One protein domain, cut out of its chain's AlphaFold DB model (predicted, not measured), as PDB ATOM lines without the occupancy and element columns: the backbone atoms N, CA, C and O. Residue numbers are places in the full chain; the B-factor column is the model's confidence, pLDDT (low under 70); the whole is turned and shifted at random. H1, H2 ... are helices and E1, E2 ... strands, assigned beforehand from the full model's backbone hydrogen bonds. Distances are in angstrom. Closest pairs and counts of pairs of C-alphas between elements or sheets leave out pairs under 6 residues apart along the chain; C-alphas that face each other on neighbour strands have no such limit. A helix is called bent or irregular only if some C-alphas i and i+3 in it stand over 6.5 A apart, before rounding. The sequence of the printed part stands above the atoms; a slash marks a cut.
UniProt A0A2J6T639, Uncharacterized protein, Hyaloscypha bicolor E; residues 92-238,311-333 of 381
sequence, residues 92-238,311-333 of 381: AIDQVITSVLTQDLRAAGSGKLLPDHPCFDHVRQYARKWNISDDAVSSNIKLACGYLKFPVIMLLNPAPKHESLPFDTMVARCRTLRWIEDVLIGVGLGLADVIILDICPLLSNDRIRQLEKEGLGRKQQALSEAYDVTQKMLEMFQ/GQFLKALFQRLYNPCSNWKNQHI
ATOM      1  N   ALA A  92       2.105 166.244  79.392       92.06
ATOM      2  CA  ALA A  92       3.150 167.195  79.796       92.06
ATOM      3  C   ALA A  92       2.621 168.205  80.830       92.06
ATOM      4  O   ALA A  92       3.355 168.681  81.697       92.06
ATOM      5  N   ILE A  93       1.314 168.468  80.778       94.88
ATOM      6  CA  ILE A  93       0.596 169.275  81.755       94.88
ATOM      7  C   ILE A  93       0.575 168.579  83.123       94.88
ATOM      8  O   ILE A  93       0.860 169.233  84.121       94.88
ATOM      9  N   ASP A  94       0.311 167.268  83.202       94.62
ATOM     10  CA  ASP A  94       0.378 166.527  84.476       94.62
ATOM     11  C   ASP A  94       1.780 166.525  85.064       94.62
ATOM     12  O   ASP A  94       1.942 166.629  86.283       94.62
ATOM     13  N   GLN A  95       2.797 166.414  84.209       94.81
ATOM     14  CA  GLN A  95       4.178 166.506  84.659       94.81
ATOM     15  C   GLN A  95       4.432 167.870  85.302       94.81
ATOM     16  O   GLN A  95       4.964 167.922  86.408       94.81
ATOM     17  N   VAL A  96       4.012 168.966  84.668       96.81
ATOM     18  CA  VAL A  96       4.157 170.325  85.216       96.81
ATOM     19  C   VAL A  96       3.346 170.500  86.499       96.81
ATOM     20  O   VAL A  96       3.857 171.050  87.469       96.81
ATOM     21  N   ILE A  97       2.125 169.968  86.568       96.88
ATOM     22  CA  ILE A  97       1.308 170.012  87.790       96.88
ATOM     23  C   ILE A  97       2.009 169.279  88.944       96.88
ATOM     24  O   ILE A  97       2.124 169.802  90.053       96.88
ATOM     25  N   THR A  98       2.501 168.070  88.687       96.00
ATOM     26  CA  THR A  98       3.066 167.202  89.728       96.00
ATOM     27  C   THR A  98       4.458 167.660  90.159       96.00
ATOM     28  O   THR A  98       4.775 167.636  91.346       96.00
ATOM     29  N   SER A  99       5.299 168.075  89.208       95.50
ATOM     30  CA  SER A  99       6.706 168.403  89.469       95.50
ATOM     31  C   SER A  99       6.960 169.879  89.754       95.50
ATOM     32  O   SER A  99       7.903 170.168  90.475       95.50
ATOM     33  N   VAL A 100       6.137 170.797  89.238       97.31
ATOM     34  CA  VAL A 100       6.340 172.246  89.400       97.31
ATOM     35  C   VAL A 100       5.266 172.820  90.311       97.31
ATOM     36  O   VAL A 100       5.567 173.206  91.436       97.31
ATOM     37  N   LEU A 101       3.996 172.781  89.894       97.75
ATOM     38  CA  LEU A 101       2.915 173.446  90.629       97.75
ATOM     39  C   LEU A 101       2.767 172.913  92.057       97.75
ATOM     40  O   LEU A 101       2.610 173.678  92.999       97.75
ATOM     41  N   THR A 102       2.839 171.595  92.241       96.44
ATOM     42  CA  THR A 102       2.736 170.993  93.578       96.44
ATOM     43  C   THR A 102       3.880 171.443  94.491       96.44
ATOM     44  O   THR A 102       3.662 171.644  95.685       96.44
ATOM     45  N   GLN A 103       5.092 171.611  93.955       96.12
ATOM     46  CA  GLN A 103       6.230 172.118  94.725       96.12
ATOM     47  C   GLN A 103       6.048 173.600  95.054       96.12
ATOM     48  O   GLN A 103       6.205 173.981  96.212       96.12
ATOM     49  N   ASP A 104       5.627 174.400  94.074       95.94
ATOM     50  CA  ASP A 104       5.322 175.818  94.260       95.94
ATOM     51  C   ASP A 104       4.250 176.037  95.324       95.94
ATOM     52  O   ASP A 104       4.433 176.879  96.194       95.94
ATOM     53  N   LEU A 105       3.170 175.251  95.316       96.44
ATOM     54  CA  LEU A 105       2.102 175.341  96.315       96.44
ATOM     55  C   LEU A 105       2.559 174.877  97.706       96.44
ATOM     56  O   LEU A 105       2.127 175.437  98.707       96.44
ATOM     57  N   ARG A 106       3.459 173.890  97.809       93.62
ATOM     58  CA  ARG A 106       4.051 173.505  99.107       93.62
ATOM     59  C   ARG A 106       4.960 174.594  99.670       93.62
ATOM     60  O   ARG A 106       4.979 174.797 100.878       93.62
ATOM     61  N   ALA A 107       5.710 175.264  98.799       90.81
ATOM     62  CA  ALA A 107       6.573 176.383  99.155       90.81
ATOM     63  C   ALA A 107       5.812 177.719  99.248       90.81
ATOM     64  O   ALA A 107       6.387 178.728  99.660       90.81
ATOM     65  N   ALA A 108       4.538 177.752  98.849       88.38
ATOM     66  CA  ALA A 108       3.745 178.965  98.839       88.38
ATOM     67  C   ALA A 108       3.445 179.409 100.273       88.38
ATOM     68  O   ALA A 108       2.782 178.711 101.041       88.38
ATOM     69  N   GLY A 109       3.912 180.609 100.616       84.81
ATOM     70  CA  GLY A 109       3.354 181.380 101.724       84.81
ATOM     71  C   GLY A 109       2.069 182.101 101.308       84.81
ATOM     72  O   GLY A 109       1.526 181.879 100.228       84.81
ATOM     73  N   SER A 110       1.626 183.061 102.117       81.38
ATOM     74  CA  SER A 110       0.494 183.953 101.806       81.38
ATOM     75  C   SER A 110       0.824 185.047 100.774       81.38
ATOM     76  O   SER A 110       0.068 186.007 100.621       81.38
ATOM     77  N   GLY A 111       1.956 184.926 100.072       89.81
ATOM     78  CA  GLY A 111       2.491 185.942  99.169       89.81
ATOM     79  C   GLY A 111       1.571 186.207  97.981       89.81
ATOM     80  O   GLY A 111       1.556 185.447  97.007       89.81
ATOM     81  N   LYS A 112       0.831 187.314  98.055       95.38
ATOM     82  CA  LYS A 112       0.137 187.912  96.918       95.38
ATOM     83  C   LYS A 112       0.961 189.056  96.341       95.38
ATOM     84  O   LYS A 112       1.564 189.827  97.082       95.38
ATOM     85  N   LEU A 113       0.941 189.181  95.020       96.81
ATOM     86  CA  LEU A 113       1.346 190.388  94.327       96.81
ATOM     87  C   LEU A 113       0.292 191.468  94.606       96.81
ATOM     88  O   LEU A 113      -0.890 191.259  94.321       96.81
ATOM     89  N   LEU A 114       0.717 192.575  95.213       97.31
ATOM     90  CA  LEU A 114      -0.138 193.680  95.654       97.31
ATOM     91  C   LEU A 114       0.102 194.938  94.807       97.31
ATOM     92  O   LEU A 114       1.191 195.080  94.254       97.31
ATOM     93  N   PRO A 115      -0.865 195.875  94.715       97.69
ATOM     94  CA  PRO A 115      -0.769 197.039  93.826       97.69
ATOM     95  C   PRO A 115       0.438 197.963  94.056       97.69
ATOM     96  O   PRO A 115       0.815 198.725  93.165       97.69
ATOM     97  N   ASP A 116       1.028 197.933  95.245       97.12
ATOM     98  CA  ASP A 116       2.212 198.694  95.644       97.12
ATOM     99  C   ASP A 116       3.535 198.000  95.281       97.12
ATOM    100  O   ASP A 116       4.602 198.582  95.473       97.12
ATOM    101  N   HIS A 117       3.492 196.792  94.711       97.62
ATOM    102  CA  HIS A 117       4.697 196.076  94.316       97.62
ATOM    103  C   HIS A 117       5.515 196.875  93.276       97.62
ATOM    104  O   HIS A 117       4.944 197.352  92.287       97.62
ATOM    105  N   PRO A 118       6.855 196.964  93.422       97.94
ATOM    106  CA  PRO A 118       7.705 197.781  92.546       97.94
ATOM    107  C   PRO A 118       7.628 197.438  91.052       97.94
ATOM    108  O   PRO A 118       7.887 198.287  90.205       97.94
ATOM    109  N   CYS A 119       7.232 196.213  90.686       97.12
ATOM    110  CA  CYS A 119       7.080 195.843  89.270       97.12
ATOM    111  C   CYS A 119       6.053 196.709  88.525       97.12
ATOM    112  O   CYS A 119       6.178 196.912  87.316       97.12
ATOM    113  N   PHE A 120       5.078 197.274  89.240       98.50
ATOM    114  CA  PHE A 120       4.069 198.150  88.657       98.50
ATOM    115  C   PHE A 120       4.594 199.553  88.339       98.50
ATOM    116  O   PHE A 120       3.925 200.304  87.629       98.50
ATOM    117  N   ASP A 121       5.808 199.906  88.764       98.38
ATOM    118  CA  ASP A 121       6.425 201.173  88.371       98.38
ATOM    119  C   ASP A 121       6.732 201.216  86.876       98.38
ATOM    120  O   ASP A 121       6.561 202.266  86.256       98.38
ATOM    121  N   HIS A 122       7.075 200.080  86.263       98.31
ATOM    122  CA  HIS A 122       7.248 199.980  84.814       98.31
ATOM    123  C   HIS A 122       5.935 200.239  84.065       98.31
ATOM    124  O   HIS A 122       5.917 201.003  83.100       98.31
ATOM    125  N   VAL A 123       4.820 199.691  84.561       98.00
ATOM    126  CA  VAL A 123       3.473 199.935  84.014       98.00
ATOM    127  C   VAL A 123       3.117 201.421  84.109       98.00
ATOM    128  O   VAL A 123       2.698 202.026  83.122       98.00
ATOM    129  N   ARG A 124       3.341 202.046  85.272       98.38
ATOM    130  CA  ARG A 124       3.068 203.477  85.494       98.38
ATOM    131  C   ARG A 124       3.941 204.378  84.621       98.38
ATOM    132  O   ARG A 124       3.456 205.369  84.081       98.38
ATOM    133  N   GLN A 125       5.230 204.066  84.486       98.44
ATOM    134  CA  GLN A 125       6.155 204.821  83.636       98.44
ATOM    135  C   GLN A 125       5.740 204.752  82.166       98.44
ATOM    136  O   GLN A 125       5.661 205.790  81.506       98.44
ATOM    137  N   TYR A 126       5.411 203.551  81.686       98.38
ATOM    138  CA  TYR A 126       4.890 203.342  80.342       98.38
ATOM    139  C   TYR A 126       3.597 204.132  80.110       98.38
ATOM    140  O   TYR A 126       3.495 204.893  79.148       98.38
ATOM    141  N   ALA A 127       2.639 204.031  81.034       97.75
ATOM    142  CA  ALA A 127       1.364 204.729  80.937       97.75
ATOM    143  C   ALA A 127       1.526 206.252  80.845       97.75
ATOM    144  O   ALA A 127       0.929 206.876  79.967       97.75
ATOM    145  N   ARG A 128       2.391 206.844  81.682       98.19
ATOM    146  CA  ARG A 128       2.701 208.284  81.631       98.19
ATOM    147  C   ARG A 128       3.269 208.699  80.279       98.19
ATOM    148  O   ARG A 128       2.835 209.699  79.716       98.19
ATOM    149  N   LYS A 129       4.213 207.925  79.741       98.00
ATOM    150  CA  LYS A 129       4.835 208.217  78.445       98.00
ATOM    151  C   LYS A 129       3.824 208.183  77.297       98.00
ATOM    152  O   LYS A 129       3.875 209.027  76.406       98.00
ATOM    153  N   TRP A 130       2.912 207.216  77.322       96.31
ATOM    154  CA  TRP A 130       1.947 206.986  76.246       96.31
ATOM    155  C   TRP A 130       0.581 207.640  76.488       96.31
ATOM    156  O   TRP A 130      -0.350 207.383  75.720       96.31
ATOM    157  N   ASN A 131       0.481 208.519  77.493       95.06
ATOM    158  CA  ASN A 131      -0.729 209.243  77.888       95.06
ATOM    159  C   ASN A 131      -1.942 208.314  78.081       95.06
ATOM    160  O   ASN A 131      -3.012 208.531  77.511       95.06
ATOM    161  N   ILE A 132      -1.732 207.233  78.829       94.31
ATOM    162  CA  ILE A 132      -2.750 206.231  79.159       94.31
ATOM    163  C   ILE A 132      -3.421 206.629  80.477       94.31
ATOM    164  O   ILE A 132      -2.747 207.091  81.395       94.31
ATOM    165  N   SER A 133      -4.742 206.462  80.566       93.94
ATOM    166  CA  SER A 133      -5.526 206.884  81.732       93.94
ATOM    167  C   SER A 133      -5.171 206.105  83.006       93.94
ATOM    168  O   SER A 133      -4.880 204.906  82.966       93.94
ATOM    169  N   ASP A 134      -5.281 206.772  84.158       93.69
ATOM    170  CA  ASP A 134      -5.069 206.145  85.469       93.69
ATOM    171  C   ASP A 134      -6.055 204.994  85.735       93.69
ATOM    172  O   ASP A 134      -5.699 204.010  86.382       93.69
ATOM    173  N   ASP A 135      -7.270 205.061  85.181       92.19
ATOM    174  CA  ASP A 135      -8.260 203.979  85.263       92.19
ATOM    175  C   ASP A 135      -7.800 202.714  84.522       92.19
ATOM    176  O   ASP A 135      -7.986 201.600  85.028       92.19
ATOM    177  N   ALA A 136      -7.159 202.871  83.356       94.19
ATOM    178  CA  ALA A 136      -6.573 201.754  82.617       94.19
ATOM    179  C   ALA A 136      -5.437 201.114  83.421       94.19
ATOM    180  O   ALA A 136      -5.378 199.891  83.552       94.19
ATOM    181  N   VAL A 137      -4.566 201.949  83.999       96.50
ATOM    182  CA  VAL A 137      -3.439 201.518  84.838       96.50
ATOM    183  C   VAL A 137      -3.943 200.776  86.070       96.50
ATOM    184  O   VAL A 137      -3.508 199.661  86.337       96.50
ATOM    185  N   SER A 138      -4.900 201.356  86.792       96.12
ATOM    186  CA  SER A 138      -5.515 200.755  87.977       96.12
ATOM    187  C   SER A 138      -6.161 199.409  87.651       96.12
ATOM    188  O   SER A 138      -5.950 198.427  88.362       96.12
ATOM    189  N   SER A 139      -6.892 199.324  86.538       96.12
ATOM    190  CA  SER A 139      -7.539 198.083  86.110       96.12
ATOM    191  C   SER A 139      -6.532 197.010  85.690       96.12
ATOM    192  O   SER A 139      -6.696 195.846  86.055       96.12
ATOM    193  N   ASN A 140      -5.469 197.392  84.977       96.94
ATOM    194  CA  ASN A 140      -4.380 196.490  84.607       96.94
ATOM    195  C   ASN A 140      -3.636 195.962  85.844       96.94
ATOM    196  O   ASN A 140      -3.451 194.755  85.965       96.94
ATOM    197  N   ILE A 141      -3.303 196.832  86.805       98.00
ATOM    198  CA  ILE A 141      -2.665 196.432  88.069       98.00
ATOM    199  C   ILE A 141      -3.575 195.485  88.858       98.00
ATOM    200  O   ILE A 141      -3.099 194.474  89.366       98.00
ATOM    201  N   LYS A 142      -4.886 195.757  88.931       97.81
ATOM    202  CA  LYS A 142      -5.847 194.861  89.598       97.81
ATOM    203  C   LYS A 142      -5.885 193.467  88.969       97.81
ATOM    204  O   LYS A 142      -5.925 192.497  89.718       97.81
ATOM    205  N   LEU A 143      -5.853 193.360  87.636       97.88
ATOM    206  CA  LEU A 143      -5.752 192.067  86.938       97.88
ATOM    207  C   LEU A 143      -4.413 191.369  87.204       97.88
ATOM    208  O   LEU A 143      -4.367 190.149  87.327       97.88
ATOM    209  N   ALA A 144      -3.331 192.137  87.308       98.12
ATOM    210  CA  ALA A 144      -1.994 191.616  87.547       98.12
ATOM    211  C   ALA A 144      -1.720 191.263  89.023       98.12
ATOM    212  O   ALA A 144      -0.678 190.687  89.318       98.12
ATOM    213  N   CYS A 145      -2.614 191.586  89.959       98.50
ATOM    214  CA  CYS A 145      -2.508 191.159  91.355       98.50
ATOM    215  C   CYS A 145      -3.030 189.725  91.530       98.50
ATOM    216  O   CYS A 145      -3.998 189.322  90.898       98.50
ATOM    217  N   GLY A 146      -2.430 188.950  92.434       98.06
ATOM    218  CA  GLY A 146      -2.818 187.552  92.662       98.06
ATOM    219  C   GLY A 146      -1.767 186.774  93.447       98.06
ATOM    220  O   GLY A 146      -0.757 187.341  93.854       98.06
ATOM    221  N   TYR A 147      -1.980 185.481  93.698       98.12
ATOM    222  CA  TYR A 147      -0.975 184.655  94.376       98.12
ATOM    223  C   TYR A 147       0.229 184.391  93.466       98.12
ATOM    224  O   TYR A 147       0.078 183.876  92.361       98.12
ATOM    225  N   LEU A 148       1.437 184.679  93.960       96.75
ATOM    226  CA  LEU A 148       2.683 184.587  93.181       96.75
ATOM    227  C   LEU A 148       3.012 183.168  92.693       96.75
ATOM    228  O   LEU A 148       3.726 182.993  91.712       96.75
ATOM    229  N   LYS A 149       2.516 182.152  93.404       97.31
ATOM    230  CA  LYS A 149       2.766 180.734  93.112       97.31
ATOM    231  C   LYS A 149       1.656 180.070  92.301       97.31
ATOM    232  O   LYS A 149       1.733 178.875  92.029       97.31
ATOM    233  N   PHE A 150       0.623 180.820  91.918       98.38
ATOM    234  CA  PHE A 150      -0.414 180.308  91.026       98.38
ATOM    235  C   PHE A 150       0.021 180.489  89.565       98.38
ATOM    236  O   PHE A 150       0.771 181.419  89.264       98.38
ATOM    237  N   PRO A 151      -0.449 179.632  88.640       98.62
ATOM    238  CA  PRO A 151      -0.222 179.845  87.216       98.62
ATOM    239  C   PRO A 151      -0.712 181.231  86.775       98.62
ATOM    240  O   PRO A 151      -1.815 181.645  87.140       98.62
ATOM    241  N   VAL A 152       0.088 181.925  85.967       98.75
ATOM    242  CA  VAL A 152      -0.275 183.218  85.362       98.75
ATOM    243  C   VAL A 152      -1.091 182.977  84.096       98.75
ATOM    244  O   VAL A 152      -0.706 182.146  83.276       98.75
ATOM    245  N   ILE A 153      -2.171 183.727  83.882       98.69
ATOM    246  CA  ILE A 153      -2.889 183.741  82.599       98.69
ATOM    247  C   ILE A 153      -2.285 184.845  81.735       98.69
ATOM    248  O   ILE A 153      -2.311 186.008  82.125       98.69
ATOM    249  N   MET A 154      -1.761 184.492  80.563       98.00
ATOM    250  CA  MET A 154      -1.211 185.453  79.605       98.00
ATOM    251  C   MET A 154      -2.161 185.616  78.416       98.00
ATOM    252  O   MET A 154      -2.318 184.707  77.600       98.00
ATOM    253  N   LEU A 155      -2.794 186.777  78.317       95.94
ATOM    254  CA  LEU A 155      -3.637 187.219  77.213       95.94
ATOM    255  C   LEU A 155      -2.812 188.013  76.189       95.94
ATOM    256  O   LEU A 155      -1.615 188.243  76.362       95.94
ATOM    257  N   LEU A 156      -3.439 188.386  75.072       91.31
ATOM    258  CA  LEU A 156      -2.755 189.135  74.019       91.31
ATOM    259  C   LEU A 156      -2.615 190.615  74.387       91.31
ATOM    260  O   LEU A 156      -1.512 191.159  74.436       91.31
ATOM    261  N   ASN A 157      -3.755 191.267  74.574       93.06
ATOM    262  CA  ASN A 157      -3.852 192.692  74.797       93.06
ATOM    263  C   ASN A 157      -5.233 193.046  75.372       93.06
ATOM    264  O   ASN A 157      -6.199 192.300  75.157       93.06
ATOM    265  N   PRO A 158      -5.365 194.216  76.017       91.94
ATOM    266  CA  PRO A 158      -6.626 194.630  76.604       91.94
ATOM    267  C   PRO A 158      -7.776 194.744  75.594       91.94
ATOM    268  O   PRO A 158      -7.607 195.128  74.428       91.94
ATOM    269  N   ALA A 159      -8.991 194.495  76.082       86.50
ATOM    270  CA  ALA A 159     -10.211 194.664  75.302       86.50
ATOM    271  C   ALA A 159     -10.417 196.128  74.842       86.50
ATOM    272  O   ALA A 159      -9.916 197.072  75.467       86.50
ATOM    273  N   PRO A 160     -11.201 196.356  73.769       80.44
ATOM    274  CA  PRO A 160     -11.625 197.702  73.396       80.44
ATOM    275  C   PRO A 160     -12.271 198.430  74.579       80.44
ATOM    276  O   PRO A 160     -13.020 197.825  75.349       80.44
ATOM    277  N   LYS A 161     -12.013 199.738  74.696       79.25
ATOM    278  CA  LYS A 161     -12.534 200.611  75.767       79.25
ATOM    279  C   LYS A 161     -12.063 200.280  77.190       79.25
ATOM    280  O   LYS A 161     -12.614 200.845  78.133       79.25
ATOM    281  N   HIS A 162     -11.054 199.423  77.373       82.12
ATOM    282  CA  HIS A 162     -10.477 199.192  78.706       82.12
ATOM    283  C   HIS A 162      -9.968 200.494  79.357       82.12
ATOM    284  O   HIS A 162     -10.033 200.636  80.568       82.12
ATOM    285  N   GLU A 163      -9.539 201.469  78.547       82.62
ATOM    286  CA  GLU A 163      -9.024 202.769  79.006       82.62
ATOM    287  C   GLU A 163     -10.106 203.700  79.570       82.62
ATOM    288  O   GLU A 163      -9.789 204.697  80.214       82.62
ATOM    289  N   SER A 164     -11.381 203.404  79.310       84.31
ATOM    290  CA  SER A 164     -12.508 204.287  79.625       84.31
ATOM    291  C   SER A 164     -13.553 203.638  80.533       84.31
ATOM    292  O   SER A 164     -14.679 204.129  80.608       84.31
ATOM    293  N   LEU A 165     -13.256 202.481  81.130       87.94
ATOM    294  CA  LEU A 165     -14.199 201.740  81.967       87.94
ATOM    295  C   LEU A 165     -13.576 201.431  83.333       87.94
ATOM    296  O   LEU A 165     -12.467 200.904  83.377       87.94
ATOM    297  N   PRO A 166     -14.311 201.650  84.440       91.50
ATOM    298  CA  PRO A 166     -13.912 201.133  85.742       91.50
ATOM    299  C   PRO A 166     -13.795 199.606  85.720       91.50
ATOM    300  O   PRO A 166     -14.558 198.938  85.014       91.50
ATOM    301  N   PHE A 167     -12.904 199.058  86.550       93.81
ATOM    302  CA  PHE A 167     -12.563 197.631  86.589       93.81
ATOM    303  C   PHE A 167     -13.778 196.687  86.555       93.81
ATOM    304  O   PHE A 167     -13.877 195.858  85.654       93.81
ATOM    305  N   ASP A 168     -14.745 196.846  87.463       94.50
ATOM    306  CA  ASP A 168     -15.903 195.938  87.539       94.50
ATOM    307  C   ASP A 168     -16.760 195.995  86.263       94.50
ATOM    308  O   ASP A 168     -17.256 194.985  85.764       94.50
ATOM    309  N   THR A 169     -16.885 197.187  85.669       93.75
ATOM    310  CA  THR A 169     -17.604 197.369  84.401       93.75
ATOM    311  C   THR A 169     -16.817 196.788  83.226       93.75
ATOM    312  O   THR A 169     -17.416 196.219  82.309       93.75
ATOM    313  N   MET A 170     -15.486 196.909  83.240       93.69
ATOM    314  CA  MET A 170     -14.598 196.300  82.251       93.69
ATOM    315  C   MET A 170     -14.728 194.773  82.277       93.69
ATOM    316  O   MET A 170     -14.943 194.179  81.220       93.69
ATOM    317  N   VAL A 171     -14.675 194.146  83.457       94.38
ATOM    318  CA  VAL A 171     -14.854 192.692  83.625       94.38
ATOM    319  C   VAL A 171     -16.234 192.261  83.130       94.38
ATOM    320  O   VAL A 171     -16.330 191.394  82.263       94.38
ATOM    321  N   ALA A 172     -17.302 192.933  83.575       93.31
ATOM    322  CA  ALA A 172     -18.672 192.575  83.207       93.31
ATOM    323  C   ALA A 172     -18.959 192.674  81.695       93.31
ATOM    324  O   ALA A 172     -19.783 191.919  81.163       93.31
ATOM    325  N   ARG A 173     -18.306 193.614  80.994       91.44
ATOM    326  CA  ARG A 173     -18.493 193.849  79.550       91.44
ATOM    327  C   ARG A 173     -17.515 193.073  78.670       91.44
ATOM    328  O   ARG A 173     -17.837 192.789  77.515       91.44
ATOM    329  N   CYS A 174     -16.338 192.723  79.179       92.75
ATOM    330  CA  CYS A 174     -15.355 191.941  78.444       92.75
ATOM    331  C   CYS A 174     -15.727 190.455  78.489       92.75
ATOM    332  O   CYS A 174     -15.539 189.787  79.502       92.75
ATOM    333  N   ARG A 175     -16.205 189.909  77.362       93.44
ATOM    334  CA  ARG A 175     -16.595 188.487  77.261       93.44
ATOM    335  C   ARG A 175     -15.482 187.534  77.704       93.44
ATOM    336  O   ARG A 175     -15.772 186.542  78.358       93.44
ATOM    337  N   THR A 176     -14.229 187.840  77.360       94.12
ATOM    338  CA  THR A 176     -13.069 187.032  77.753       94.12
ATOM    339  C   THR A 176     -12.856 187.043  79.264       94.12
ATOM    340  O   THR A 176     -12.761 185.970  79.849       94.12
ATOM    341  N   LEU A 177     -12.814 188.220  79.902       96.25
ATOM    342  CA  LEU A 177     -12.603 188.312  81.352       96.25
ATOM    343  C   LEU A 177     -13.761 187.686  82.126       96.25
ATOM    344  O   LEU A 177     -13.516 186.926  83.054       96.25
ATOM    345  N   ARG A 178     -15.003 187.925  81.691       95.88
ATOM    346  CA  ARG A 178     -16.185 187.294  82.279       95.88
ATOM    347  C   ARG A 178     -16.137 185.770  82.183       95.88
ATOM    348  O   ARG A 178     -16.402 185.089  83.160       95.88
ATOM    349  N   TRP A 179     -15.752 185.226  81.027       96.31
ATOM    350  CA  TRP A 179     -15.599 183.777  80.877       96.31
ATOM    351  C   TRP A 179     -14.501 183.217  81.793       96.31
ATOM    352  O   TRP A 179     -14.695 182.171  82.407       96.31
ATOM    353  N   ILE A 180     -13.359 183.910  81.912       97.75
ATOM    354  CA  ILE A 180     -12.280 183.516  82.831       97.75
ATOM    355  C   ILE A 180     -12.792 183.523  84.277       97.75
ATOM    356  O   ILE A 180     -12.575 182.552  84.998       97.75
ATOM    357  N   GLU A 181     -13.498 184.579  84.681       98.12
ATOM    358  CA  GLU A 181     -14.111 184.701  86.003       98.12
ATOM    359  C   GLU A 181     -15.085 183.550  86.286       98.12
ATOM    360  O   GLU A 181     -14.934 182.872  87.298       98.12
ATOM    361  N   ASP A 182     -16.006 183.252  85.364       97.75
ATOM    362  CA  ASP A 182     -16.968 182.153  85.502       97.75
ATOM    363  C   ASP A 182     -16.265 180.792  85.690       97.75
ATOM    364  O   ASP A 182     -16.687 179.957  86.498       97.75
ATOM    365  N   VAL A 183     -15.166 180.550  84.963       97.94
ATOM    366  CA  VAL A 183     -14.375 179.314  85.089       97.94
ATOM    367  C   VAL A 183     -13.644 179.244  86.431       97.94
ATOM    368  O   VAL A 183     -13.638 178.180  87.055       97.94
ATOM    369  N   LEU A 184     -13.052 180.351  86.887       98.44
ATOM    370  CA  LEU A 184     -12.351 180.429  88.171       98.44
ATOM    371  C   LEU A 184     -13.311 180.272  89.354       98.44
ATOM    372  O   LEU A 184     -13.024 179.502  90.272       98.44
ATOM    373  N   ILE A 185     -14.482 180.915  89.299       98.25
ATOM    374  CA  ILE A 185     -15.547 180.751  90.298       98.25
ATOM    375  C   ILE A 185     -15.957 179.282  90.379       98.25
ATOM    376  O   ILE A 185     -16.104 178.741  91.474       98.25
ATOM    377  N   GLY A 186     -16.060 178.606  89.229       97.69
ATOM    378  CA  GLY A 186     -16.348 177.175  89.153       97.69
ATOM    379  C   GLY A 186     -15.335 176.275  89.872       97.69
ATOM    380  O   GLY A 186     -15.663 175.126  90.155       97.69
ATOM    381  N   VAL A 187     -14.134 176.775  90.188       97.56
ATOM    382  CA  VAL A 187     -13.132 176.080  91.014       97.56
ATOM    383  C   VAL A 187     -12.901 176.744  92.372       97.56
ATOM    384  O   VAL A 187     -11.996 176.337  93.089       97.56
ATOM    385  N   GLY A 188     -13.697 177.738  92.774       97.75
ATOM    386  CA  GLY A 188     -13.573 178.416  94.072       97.75
ATOM    387  C   GLY A 188     -12.499 179.510  94.141       97.75
ATOM    388  O   GLY A 188     -12.070 179.894  95.233       97.75
ATOM    389  N   LEU A 189     -12.052 180.025  92.995       98.38
ATOM    390  CA  LEU A 189     -11.132 181.160  92.898       98.38
ATOM    391  C   LEU A 189     -11.845 182.392  92.330       98.38
ATOM    392  O   LEU A 189     -12.798 182.274  91.567       98.38
ATOM    393  N   GLY A 190     -11.370 183.582  92.690       98.00
ATOM    394  CA  GLY A 190     -11.757 184.834  92.039       98.00
ATOM    395  C   GLY A 190     -10.644 185.374  91.143       98.00
ATOM    396  O   GLY A 190      -9.499 184.928  91.225       98.00
ATOM    397  N   LEU A 191     -10.953 186.396  90.339       97.94
ATOM    398  CA  LEU A 191      -9.939 187.097  89.538       97.94
ATOM    399  C   LEU A 191      -8.797 187.641  90.413       97.94
ATOM    400  O   LEU A 191      -7.641 187.501  90.052       97.94
ATOM    401  N   ALA A 192      -9.098 188.149  91.613       97.75
ATOM    402  CA  ALA A 192      -8.101 188.672  92.559       97.75
ATOM    403  C   ALA A 192      -7.186 187.603  93.208       97.75
ATOM    404  O   ALA A 192      -6.360 187.915  94.076       97.75
ATOM    405  N   ASP A 193      -7.370 186.324  92.877       98.31
ATOM    406  CA  ASP A 193      -6.489 185.241  93.320       98.31
ATOM    407  C   ASP A 193      -5.450 184.855  92.266       98.31
ATOM    408  O   ASP A 193      -4.440 184.248  92.621       98.31
ATOM    409  N   VAL A 194      -5.667 185.204  90.998       98.44
ATOM    410  CA  VAL A 194      -4.815 184.793  89.879       98.44
ATOM    411  C   VAL A 194      -4.243 186.008  89.169       98.44
ATOM    412  O   VAL A 194      -4.932 186.990  88.940       98.44
ATOM    413  N   ILE A 195      -2.976 185.923  88.781       98.69
ATOM    414  CA  ILE A 195      -2.333 186.977  87.998       98.69
ATOM    415  C   ILE A 195      -2.763 186.812  86.537       98.69
ATOM    416  O   ILE A 195      -2.502 185.774  85.920       98.69
ATOM    417  N   ILE A 196      -3.402 187.838  85.980       98.56
ATOM    418  CA  ILE A 196      -3.769 187.931  84.565       98.56
ATOM    419  C   ILE A 196      -2.966 189.067  83.943       98.56
ATOM    420  O   ILE A 196      -3.111 190.228  84.323       98.56
ATOM    421  N   LEU A 197      -2.124 188.726  82.973       97.88
ATOM    422  CA  LEU A 197      -1.328 189.676  82.206       97.88
ATOM    423  C   LEU A 197      -1.771 189.686  80.752       97.88
ATOM    424  O   LEU A 197      -2.184 188.666  80.211       97.88
ATOM    425  N   ASP A 198      -1.601 190.827  80.107       96.12
ATOM    426  CA  ASP A 198      -1.555 190.926  78.657       96.12
ATOM    427  C   ASP A 198      -0.086 190.959  78.228       96.12
ATOM    428  O   ASP A 198       0.700 191.690  78.830       96.12
ATOM    429  N   ILE A 199       0.300 190.218  77.183       94.38
ATOM    430  CA  ILE A 199       1.682 190.272  76.676       94.38
ATOM    431  C   ILE A 199       2.025 191.680  76.178       94.38
ATOM    432  O   ILE A 199       3.161 192.122  76.338       94.38
ATOM    433  N   CYS A 200       1.030 192.394  75.641       93.69
ATOM    434  CA  CYS A 200       1.091 193.814  75.328       93.69
ATOM    435  C   CYS A 200       0.132 194.604  76.246       93.69
ATOM    436  O   CYS A 200      -1.039 194.802  75.896       93.69
ATOM    437  N   PRO A 201       0.586 195.019  77.440       95.25
ATOM    438  CA  PRO A 201      -0.248 195.679  78.431       95.25
ATOM    439  C   PRO A 201      -0.651 197.077  77.968       95.25
ATOM    440  O   PRO A 201       0.075 197.746  77.238       95.25
ATOM    441  N   LEU A 202      -1.822 197.526  78.430       95.62
ATOM    442  CA  LEU A 202      -2.363 198.879  78.232       95.62
ATOM    443  C   LEU A 202      -2.610 199.321  76.773       95.62
ATOM    444  O   LEU A 202      -3.139 200.406  76.547       95.62
ATOM    445  N   LEU A 203      -2.283 198.502  75.771       93.38
ATOM    446  CA  LEU A 203      -2.503 198.819  74.361       93.38
ATOM    447  C   LEU A 203      -3.675 198.032  73.774       93.38
ATOM    448  O   LEU A 203      -3.556 196.891  73.321       93.38
ATOM    449  N   SER A 204      -4.834 198.683  73.708       91.56
ATOM    450  CA  SER A 204      -5.970 198.153  72.954       91.56
ATOM    451  C   SER A 204      -5.723 198.202  71.439       91.56
ATOM    452  O   SER A 204      -4.908 198.979  70.936       91.56
ATOM    453  N   ASN A 205      -6.494 197.420  70.679       89.12
ATOM    454  CA  ASN A 205      -6.463 197.495  69.213       89.12
ATOM    455  C   ASN A 205      -6.808 198.904  68.691       89.12
ATOM    456  O   ASN A 205      -6.254 199.334  67.680       89.12
ATOM    457  N   ASP A 206      -7.699 199.628  69.374       90.31
ATOM    458  CA  ASP A 206      -8.076 200.994  68.999       90.31
ATOM    459  C   ASP A 206      -6.918 201.969  69.239       90.31
ATOM    460  O   ASP A 206      -6.591 202.765  68.355       90.31
ATOM    461  N   ARG A 207      -6.226 201.843  70.380       91.06
ATOM    462  CA  ARG A 207      -5.040 202.650  70.695       91.06
ATOM    463  C   ARG A 207      -3.908 202.404  69.703       91.06
ATOM    464  O   ARG A 207      -3.298 203.354  69.225       91.06
ATOM    465  N   ILE A 208      -3.675 201.151  69.319       90.88
ATOM    466  CA  ILE A 208      -2.676 200.790  68.301       90.88
ATOM    467  C   ILE A 208      -2.981 201.462  66.957       90.88
ATOM    468  O   ILE A 208      -2.087 202.048  66.345       90.88
ATOM    469  N   ARG A 209      -4.245 201.430  66.510       91.31
ATOM    470  CA  ARG A 209      -4.679 202.113  65.277       91.31
ATOM    471  C   ARG A 209      -4.542 203.629  65.375       91.31
ATOM    472  O   ARG A 209      -4.295 204.284  64.367       91.31
ATOM    473  N   GLN A 210      -4.741 204.199  66.560       92.25
ATOM    474  CA  GLN A 210      -4.538 205.625  66.788       92.25
ATOM    475  C   GLN A 210      -3.054 205.990  66.671       92.25
ATOM    476  O   GLN A 210      -2.716 206.894  65.917       92.25
ATOM    477  N   LEU A 211      -2.167 205.248  67.337       92.44
ATOM    478  CA  LEU A 211      -0.718 205.467  67.284       92.44
ATOM    479  C   LEU A 211      -0.161 205.369  65.860       92.44
ATOM    480  O   LEU A 211       0.726 206.135  65.496       92.44
ATOM    481  N   GLU A 212      -0.706 204.468  65.041       91.44
ATOM    482  CA  GLU A 212      -0.363 204.346  63.618       91.44
ATOM    483  C   GLU A 212      -0.683 205.619  62.818       91.44
ATOM    484  O   GLU A 212       0.052 205.972  61.899       91.44
ATOM    485  N   LYS A 213      -1.744 206.344  63.195       94.25
ATOM    486  CA  LYS A 213      -2.126 207.628  62.584       94.25
ATOM    487  C   LYS A 213      -1.335 208.814  63.137       94.25
ATOM    488  O   LYS A 213      -1.213 209.826  62.457       94.25
ATOM    489  N   GLU A 214      -0.827 208.712  64.364       93.44
ATOM    490  CA  GLU A 214      -0.115 209.796  65.052       93.44
ATOM    491  C   GLU A 214       1.335 209.993  64.561       93.44
ATOM    492  O   GLU A 214       1.969 210.977  64.937       93.44
ATOM    493  N   GLY A 215       1.882 209.081  63.750       90.75
ATOM    494  CA  GLY A 215       3.187 209.260  63.106       90.75
ATOM    495  C   GLY A 215       3.929 207.956  62.820       90.75
ATOM    496  O   GLY A 215       3.681 206.918  63.437       90.75
ATOM    497  N   LEU A 216       4.887 208.021  61.891       87.88
ATOM    498  CA  LEU A 216       5.713 206.876  61.508       87.88
ATOM    499  C   LEU A 216       6.511 206.351  62.715       87.88
ATOM    500  O   LEU A 216       7.135 207.122  63.439       87.88
ATOM    501  N   GLY A 217       6.486 205.036  62.941       88.44
ATOM    502  CA  GLY A 217       7.266 204.372  63.994       88.44
ATOM    503  C   GLY A 217       6.663 204.415  65.404       88.44
ATOM    504  O   GLY A 217       7.078 203.629  66.255       88.44
ATOM    505  N   ARG A 218       5.651 205.258  65.669       93.44
ATOM    506  CA  ARG A 218       5.060 205.394  67.017       93.44
ATOM    507  C   ARG A 218       4.419 204.104  67.516       93.44
ATOM    508  O   ARG A 218       4.625 203.719  68.664       93.44
ATOM    509  N   LYS A 219       3.682 203.416  66.643       92.25
ATOM    510  CA  LYS A 219       3.093 202.098  66.923       92.25
ATOM    511  C   LYS A 219       4.166 201.080  67.314       92.25
ATOM    512  O   LYS A 219       4.018 200.395  68.318       92.25
ATOM    513  N   GLN A 220       5.235 200.979  66.526       91.06
ATOM    514  CA  GLN A 220       6.311 200.011  66.742       91.06
ATOM    515  C   GLN A 220       7.030 200.278  68.064       91.06
ATOM    516  O   GLN A 220       7.255 199.346  68.832       91.06
ATOM    517  N   GLN A 221       7.315 201.549  68.353       93.44
ATOM    518  CA  GLN A 221       7.928 201.951  69.610       93.44
ATOM    519  C   GLN A 221       7.038 201.605  70.814       93.44
ATOM    520  O   GLN A 221       7.510 200.983  71.762       93.44
ATOM    521  N   ALA A 222       5.745 201.944  70.762       94.62
ATOM    522  CA  ALA A 222       4.812 201.658  71.852       94.62
ATOM    523  C   ALA A 222       4.648 200.157  72.110       94.62
ATOM    524  O   ALA A 222       4.577 199.747  73.265       94.62
ATOM    525  N   LEU A 223       4.595 199.348  71.045       92.88
ATOM    526  CA  LEU A 223       4.510 197.892  71.145       92.88
ATOM    527  C   LEU A 223       5.778 197.297  71.764       92.88
ATOM    528  O   LEU A 223       5.670 196.486  72.677       92.88
ATOM    529  N   SER A 224       6.963 197.709  71.295       92.81
ATOM    530  CA  SER A 224       8.236 197.235  71.851       92.81
ATOM    531  C   SER A 224       8.318 197.519  73.347       92.81
ATOM    532  O   SER A 224       8.543 196.610  74.134       92.81
ATOM    533  N   GLU A 225       8.031 198.758  73.743       96.00
ATOM    534  CA  GLU A 225       8.087 199.169  75.145       96.00
ATOM    535  C   GLU A 225       7.016 198.480  76.006       96.00
ATOM    536  O   GLU A 225       7.252 198.213  77.180       96.00
ATOM    537  N   ALA A 226       5.847 198.150  75.444       95.75
ATOM    538  CA  ALA A 226       4.837 197.368  76.158       95.75
ATOM    539  C   ALA A 226       5.327 195.935  76.426       95.75
ATOM    540  O   ALA A 226       5.134 195.406  77.521       95.75
ATOM    541  N   TYR A 227       6.000 195.314  75.453       95.00
ATOM    542  CA  TYR A 227       6.617 194.004  75.650       95.00
ATOM    543  C   TYR A 227       7.749 194.045  76.684       95.00
ATOM    544  O   TYR A 227       7.828 193.131  77.508       95.00
ATOM    545  N   ASP A 228       8.561 195.108  76.695       95.81
ATOM    546  CA  ASP A 228       9.587 195.332  77.720       95.81
ATOM    547  C   ASP A 228       8.970 195.405  79.125       95.81
ATOM    548  O   ASP A 228       9.490 194.796  80.060       95.81
ATOM    549  N   VAL A 229       7.831 196.094  79.283       97.69
ATOM    550  CA  VAL A 229       7.099 196.150  80.561       97.69
ATOM    551  C   VAL A 229       6.715 194.747  81.025       97.69
ATOM    552  O   VAL A 229       7.020 194.379  82.160       97.69
ATOM    553  N   THR A 230       6.100 193.936  80.160       96.94
ATOM    554  CA  THR A 230       5.731 192.557  80.519       96.94
ATOM    555  C   THR A 230       6.954 191.718  80.863       96.94
ATOM    556  O   THR A 230       6.934 190.990  81.855       96.94
ATOM    557  N   GLN A 231       8.030 191.826  80.080       96.88
ATOM    558  CA  GLN A 231       9.275 191.118  80.360       96.88
ATOM    559  C   GLN A 231       9.824 191.497  81.741       96.88
ATOM    560  O   GLN A 231      10.113 190.604  82.534       96.88
ATOM    561  N   LYS A 232       9.902 192.794  82.065       97.62
ATOM    562  CA  LYS A 232      10.367 193.271  83.375       97.62
ATOM    563  C   LYS A 232       9.497 192.756  84.512       97.62
ATOM    564  O   LYS A 232      10.019 192.308  85.527       97.62
ATOM    565  N   MET A 233       8.178 192.756  84.338       98.00
ATOM    566  CA  MET A 233       7.274 192.185  85.334       98.00
ATOM    567  C   MET A 233       7.570 190.696  85.573       98.00
ATOM    568  O   MET A 233       7.738 190.296  86.725       98.00
ATOM    569  N   LEU A 234       7.709 189.896  84.509       97.50
ATOM    570  CA  LEU A 234       8.042 188.470  84.613       97.50
ATOM    571  C   LEU A 234       9.414 188.240  85.266       97.50
ATOM    572  O   LEU A 234       9.531 187.369  86.120       97.50
ATOM    573  N   GLU A 235      10.430 189.041  84.931       97.25
ATOM    574  CA  GLU A 235      11.759 189.008  85.570       97.25
ATOM    575  C   GLU A 235      11.693 189.264  87.081       97.25
ATOM    576  O   GLU A 235      12.451 188.655  87.838       97.25
ATOM    577  N   MET A 236      10.788 190.141  87.524       97.06
ATOM    578  CA  MET A 236      10.687 190.555  88.922       97.06
ATOM    579  C   MET A 236       9.933 189.563  89.803       97.06
ATOM    580  O   MET A 236      10.365 189.317  90.925       97.06
ATOM    581  N   PHE A 237       8.805 189.016  89.339       95.94
ATOM    582  CA  PHE A 237       8.000 188.106  90.165       95.94
ATOM    583  C   PHE A 237       8.165 186.619  89.807       95.94
ATOM    584  O   PHE A 237       7.683 185.765  90.549       95.94
ATOM    585  N   GLN A 238       8.879 186.315  88.717       97.06
ATOM    586  CA  GLN A 238       9.412 184.994  88.359       97.06
ATOM    587  C   GLN A 238       8.387 183.847  88.451       97.06
ATOM    588  O   GLN A 238       8.553 182.923  89.255       97.06
ATOM    589  N   GLY A 311     -15.583 176.211  74.439       89.31
ATOM    590  CA  GLY A 311     -14.306 176.307  75.155       89.31
ATOM    591  C   GLY A 311     -14.114 175.246  76.241       89.31
ATOM    592  O   GLY A 311     -13.508 175.532  77.272       89.31
ATOM    593  N   GLN A 312     -14.655 174.039  76.054       91.75
ATOM    594  CA  GLN A 312     -14.604 172.952  77.032       91.75
ATOM    595  C   GLN A 312     -13.184 172.446  77.278       91.75
ATOM    596  O   GLN A 312     -12.832 172.161  78.421       91.75
ATOM    597  N   PHE A 313     -12.341 172.370  76.245       91.50
ATOM    598  CA  PHE A 313     -10.929 172.034  76.426       91.50
ATOM    599  C   PHE A 313     -10.222 173.108  77.255       91.50
ATOM    600  O   PHE A 313      -9.512 172.769  78.202       91.50
ATOM    601  N   LEU A 314     -10.431 174.391  76.941       94.25
ATOM    602  CA  LEU A 314      -9.787 175.480  77.679       94.25
ATOM    603  C   LEU A 314     -10.280 175.537  79.130       94.25
ATOM    604  O   LEU A 314      -9.481 175.692  80.051       94.25
ATOM    605  N   LYS A 315     -11.584 175.330  79.343       96.38
ATOM    606  CA  LYS A 315     -12.182 175.196  80.672       96.38
ATOM    607  C   LYS A 315     -11.561 174.036  81.447       96.38
ATOM    608  O   LYS A 315     -11.124 174.240  82.575       96.38
ATOM    609  N   ALA A 316     -11.468 172.848  80.848       95.75
ATOM    610  CA  ALA A 316     -10.860 171.680  81.484       95.75
ATOM    611  C   ALA A 316      -9.379 171.916  81.821       95.75
ATOM    612  O   ALA A 316      -8.918 171.518  82.889       95.75
ATOM    613  N   LEU A 317      -8.639 172.605  80.945       96.12
ATOM    614  CA  LEU A 317      -7.252 172.997  81.188       96.12
ATOM    615  C   LEU A 317      -7.128 173.913  82.414       96.12
ATOM    616  O   LEU A 317      -6.324 173.636  83.305       96.12
ATOM    617  N   PHE A 318      -7.943 174.969  82.473       97.94
ATOM    618  CA  PHE A 318      -7.975 175.902  83.600       97.94
ATOM    619  C   PHE A 318      -8.338 175.170  84.891       97.94
ATOM    620  O   PHE A 318      -7.630 175.294  85.885       97.94
ATOM    621  N   GLN A 319      -9.383 174.342  84.864       97.56
ATOM    622  CA  GLN A 319      -9.799 173.559  86.025       97.56
ATOM    623  C   GLN A 319      -8.678 172.647  86.526       97.56
ATOM    624  O   GLN A 319      -8.412 172.594  87.723       97.56
ATOM    625  N   ARG A 320      -7.965 171.969  85.624       96.94
ATOM    626  CA  ARG A 320      -6.870 171.068  85.994       96.94
ATOM    627  C   ARG A 320      -5.705 171.798  86.668       96.94
ATOM    628  O   ARG A 320      -5.164 171.286  87.643       96.94
ATOM    629  N   LEU A 321      -5.329 172.978  86.171       97.94
ATOM    630  CA  LEU A 321      -4.229 173.779  86.724       97.94
ATOM    631  C   LEU A 321      -4.622 174.540  87.999       97.94
ATOM    632  O   LEU A 321      -3.800 174.691  88.899       97.94
ATOM    633  N   TYR A 322      -5.873 174.989  88.116       98.62
ATOM    634  CA  TYR A 322      -6.318 175.809  89.246       98.62
ATOM    635  C   TYR A 322      -7.003 175.036  90.377       98.62
ATOM    636  O   TYR A 322      -7.033 175.542  91.497       98.62
ATOM    637  N   ASN A 323      -7.473 173.802  90.166       98.31
ATOM    638  CA  ASN A 323      -7.993 172.968  91.259       98.31
ATOM    639  C   ASN A 323      -6.971 172.764  92.396       98.31
ATOM    640  O   ASN A 323      -7.335 172.980  93.555       98.31
ATOM    641  N   PRO A 324      -5.690 172.425  92.127       98.25
ATOM    642  CA  PRO A 324      -4.672 172.364  93.178       98.25
ATOM    643  C   PRO A 324      -4.511 173.692  93.934       98.25
ATOM    644  O   PRO A 324      -4.380 173.695  95.155       98.25
ATOM    645  N   CYS A 325      -4.583 174.817  93.216       98.25
ATOM    646  CA  CYS A 325      -4.461 176.162  93.775       98.25
ATOM    647  C   CYS A 325      -5.632 176.503  94.712       98.25
ATOM    648  O   CYS A 325      -5.431 177.031  95.805       98.25
ATOM    649  N   SER A 326      -6.857 176.155  94.313       97.75
ATOM    650  CA  SER A 326      -8.058 176.316  95.139       97.75
ATOM    651  C   SER A 326      -8.001 175.473  96.412       97.75
ATOM    652  O   SER A 326      -8.217 175.988  97.511       97.75
ATOM    653  N   ASN A 327      -7.621 174.199  96.285       97.25
ATOM    654  CA  ASN A 327      -7.444 173.309  97.432       97.25
ATOM    655  C   ASN A 327      -6.432 173.885  98.427       97.25
ATOM    656  O   ASN A 327      -6.710 173.940  99.625       97.25
ATOM    657  N   TRP A 328      -5.295 174.371  97.922       97.06
ATOM    658  CA  TRP A 328      -4.287 175.038  98.739       97.06
ATOM    659  C   TRP A 328      -4.843 176.291  99.433       97.06
ATOM    660  O   TRP A 328      -4.703 176.424 100.648       97.06
ATOM    661  N   LYS A 329      -5.545 177.175  98.708       96.19
ATOM    662  CA  LYS A 329      -6.133 178.406  99.268       96.19
ATOM    663  C   LYS A 329      -7.097 178.089 100.412       96.19
ATOM    664  O   LYS A 329      -7.038 178.727 101.460       96.19
ATOM    665  N   ASN A 330      -7.957 177.088 100.231       94.88
ATOM    666  CA  ASN A 330      -8.930 176.680 101.242       94.88
ATOM    667  C   ASN A 330      -8.246 176.111 102.491       94.88
ATOM    668  O   ASN A 330      -8.600 176.488 103.607       94.88
ATOM    669  N   GLN A 331      -7.230 175.261 102.319       93.69
ATOM    670  CA  GLN A 331      -6.432 174.739 103.435       93.69
ATOM    671  C   GLN A 331      -5.717 175.864 104.190       93.69
ATOM    672  O   GLN A 331      -5.727 175.886 105.420       93.69
ATOM    673  N   HIS A 332      -5.150 176.825 103.462       89.81
ATOM    674  CA  HIS A 332      -4.441 177.957 104.043       89.81
ATOM    675  C   HIS A 332      -5.373 178.872 104.852       89.81
ATOM    676  O   HIS A 332      -5.072 179.203 105.998       89.81
ATOM    677  N   ILE A 333      -6.541 179.225 104.306       87.38
ATOM    678  CA  ILE A 333      -7.554 180.022 105.018       87.38
ATOM    679  C   ILE A 333      -8.005 179.305 106.295       87.38
ATOM    680  O   ILE A 333      -8.080 179.927 107.355       87.38
TER     681      ILE A 333
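What this domain is: This is residues 92 to 238 and 311 to 333 of the 381 residues of an uncharacterized protein of Hyaloscypha bicolor E (UniProt A0A2J6T639). What does the domain look like at first sight? A tiny parallel sheet, E1 beside E2, sits in the middle of an elongated body of helices: H3 and H7 come next to E2 with H2 between them, and H4 and H5 lie along another side. H6 lies at one end of the longest axis, H1 and the two arms of the bent helix H8 at the other. What is it made of, and how large? The 170 printed residues, mostly helix by class, hold eight named helices and two named strands in the order H1 H2 H3 E1 H4 H5 E2 H6 H7 H8; the whole is compact, with a radius of gyration of the C-alphas of 16.7 A and spans of 52 by 30 by 30 A.

How they stand to each other: What does H1 meet? H8, residues 312 to 333, was assigned as one helix by its hydrogen bonds but is bent, with C-alphas 321 and 324 6.6 A apart and arms H8a, 312 to 321, and H8b, 324 to 333, at a steep tilt of 46 degrees. H1, residues 92 to 107, only just touches H8b, with 3 pairs of C-alphas within 8 A, through its residues 102 to 105 alone; the closest C-alphas, of Leu 105 and Trp 328, are 6.8 A apart. What follows? H2, residues 120 to 129, and H3, residues 134 to 144, form a helical hairpin at a shallow tilt of 30 degrees, with the C-alphas of Arg 124 and Val 137 closest at 6.8 A. H2 touches H7, residues 218 to 237, at a shallow tilt of 12 degrees, opposite ways, with the C-alphas of His 122 and Val 229 closest at 5.7 A. H7 touches H6, residues 205 to 214, at a steep tilt of 47 degrees, with the C-alphas of Leu 211 and Lys 219 closest at 5.1 A. How do the strands and the helices between them stand? E1, residues 152 to 155, and E2, residues 196 to 198, are parallel, with N 155 and O 197 within hydrogen-bond range at 2.7 A; with H4, residues 167 to 173, and H5, residues 175 to 185, they form a strand-helix-strand unit, two parallel neighbour strands with helices between them along the chain, whose crossover is right-handed. H4 touches H3, about perpendicular at 80 degrees, with the C-alphas of Ser 139 and Phe 167 closest at 5.1 A. H5 touches H8a at a steep tilt of 48 degrees, with the C-alphas of Val 183 and Lys 315 closest at 6.4 A. How do the helix backbones run? Every O i to N i+4 pair is within hydrogen-bond range in H2 to H7, H8a and H8b, and 9 of 12 are in H1.

Where its parts are: Where do the elements begin and end? H1 begins at C-alpha 92, (3.150, 167.195, 79.796), and H8b ends at C-alpha 333, (-7.554, 180.022, 105.018). Which are longest? From first to last C-alpha H7 measures 29.0 A and H1 21.7 A.

The domain as a whole: How far does it reach, and where is it cut? The two C-alphas farthest apart, of Leu 216 and Gln 331, are 54.2 A apart; residues 239 to 310 are not printed, and C-alphas 238 and 311 are 28.5 A apart across the cut. Which links are long, and how sure is the model? The links H1 to H2 and E1 to H4 are long; the mean pLDDT of the printed part is 94.9, and no printed residue is under 70.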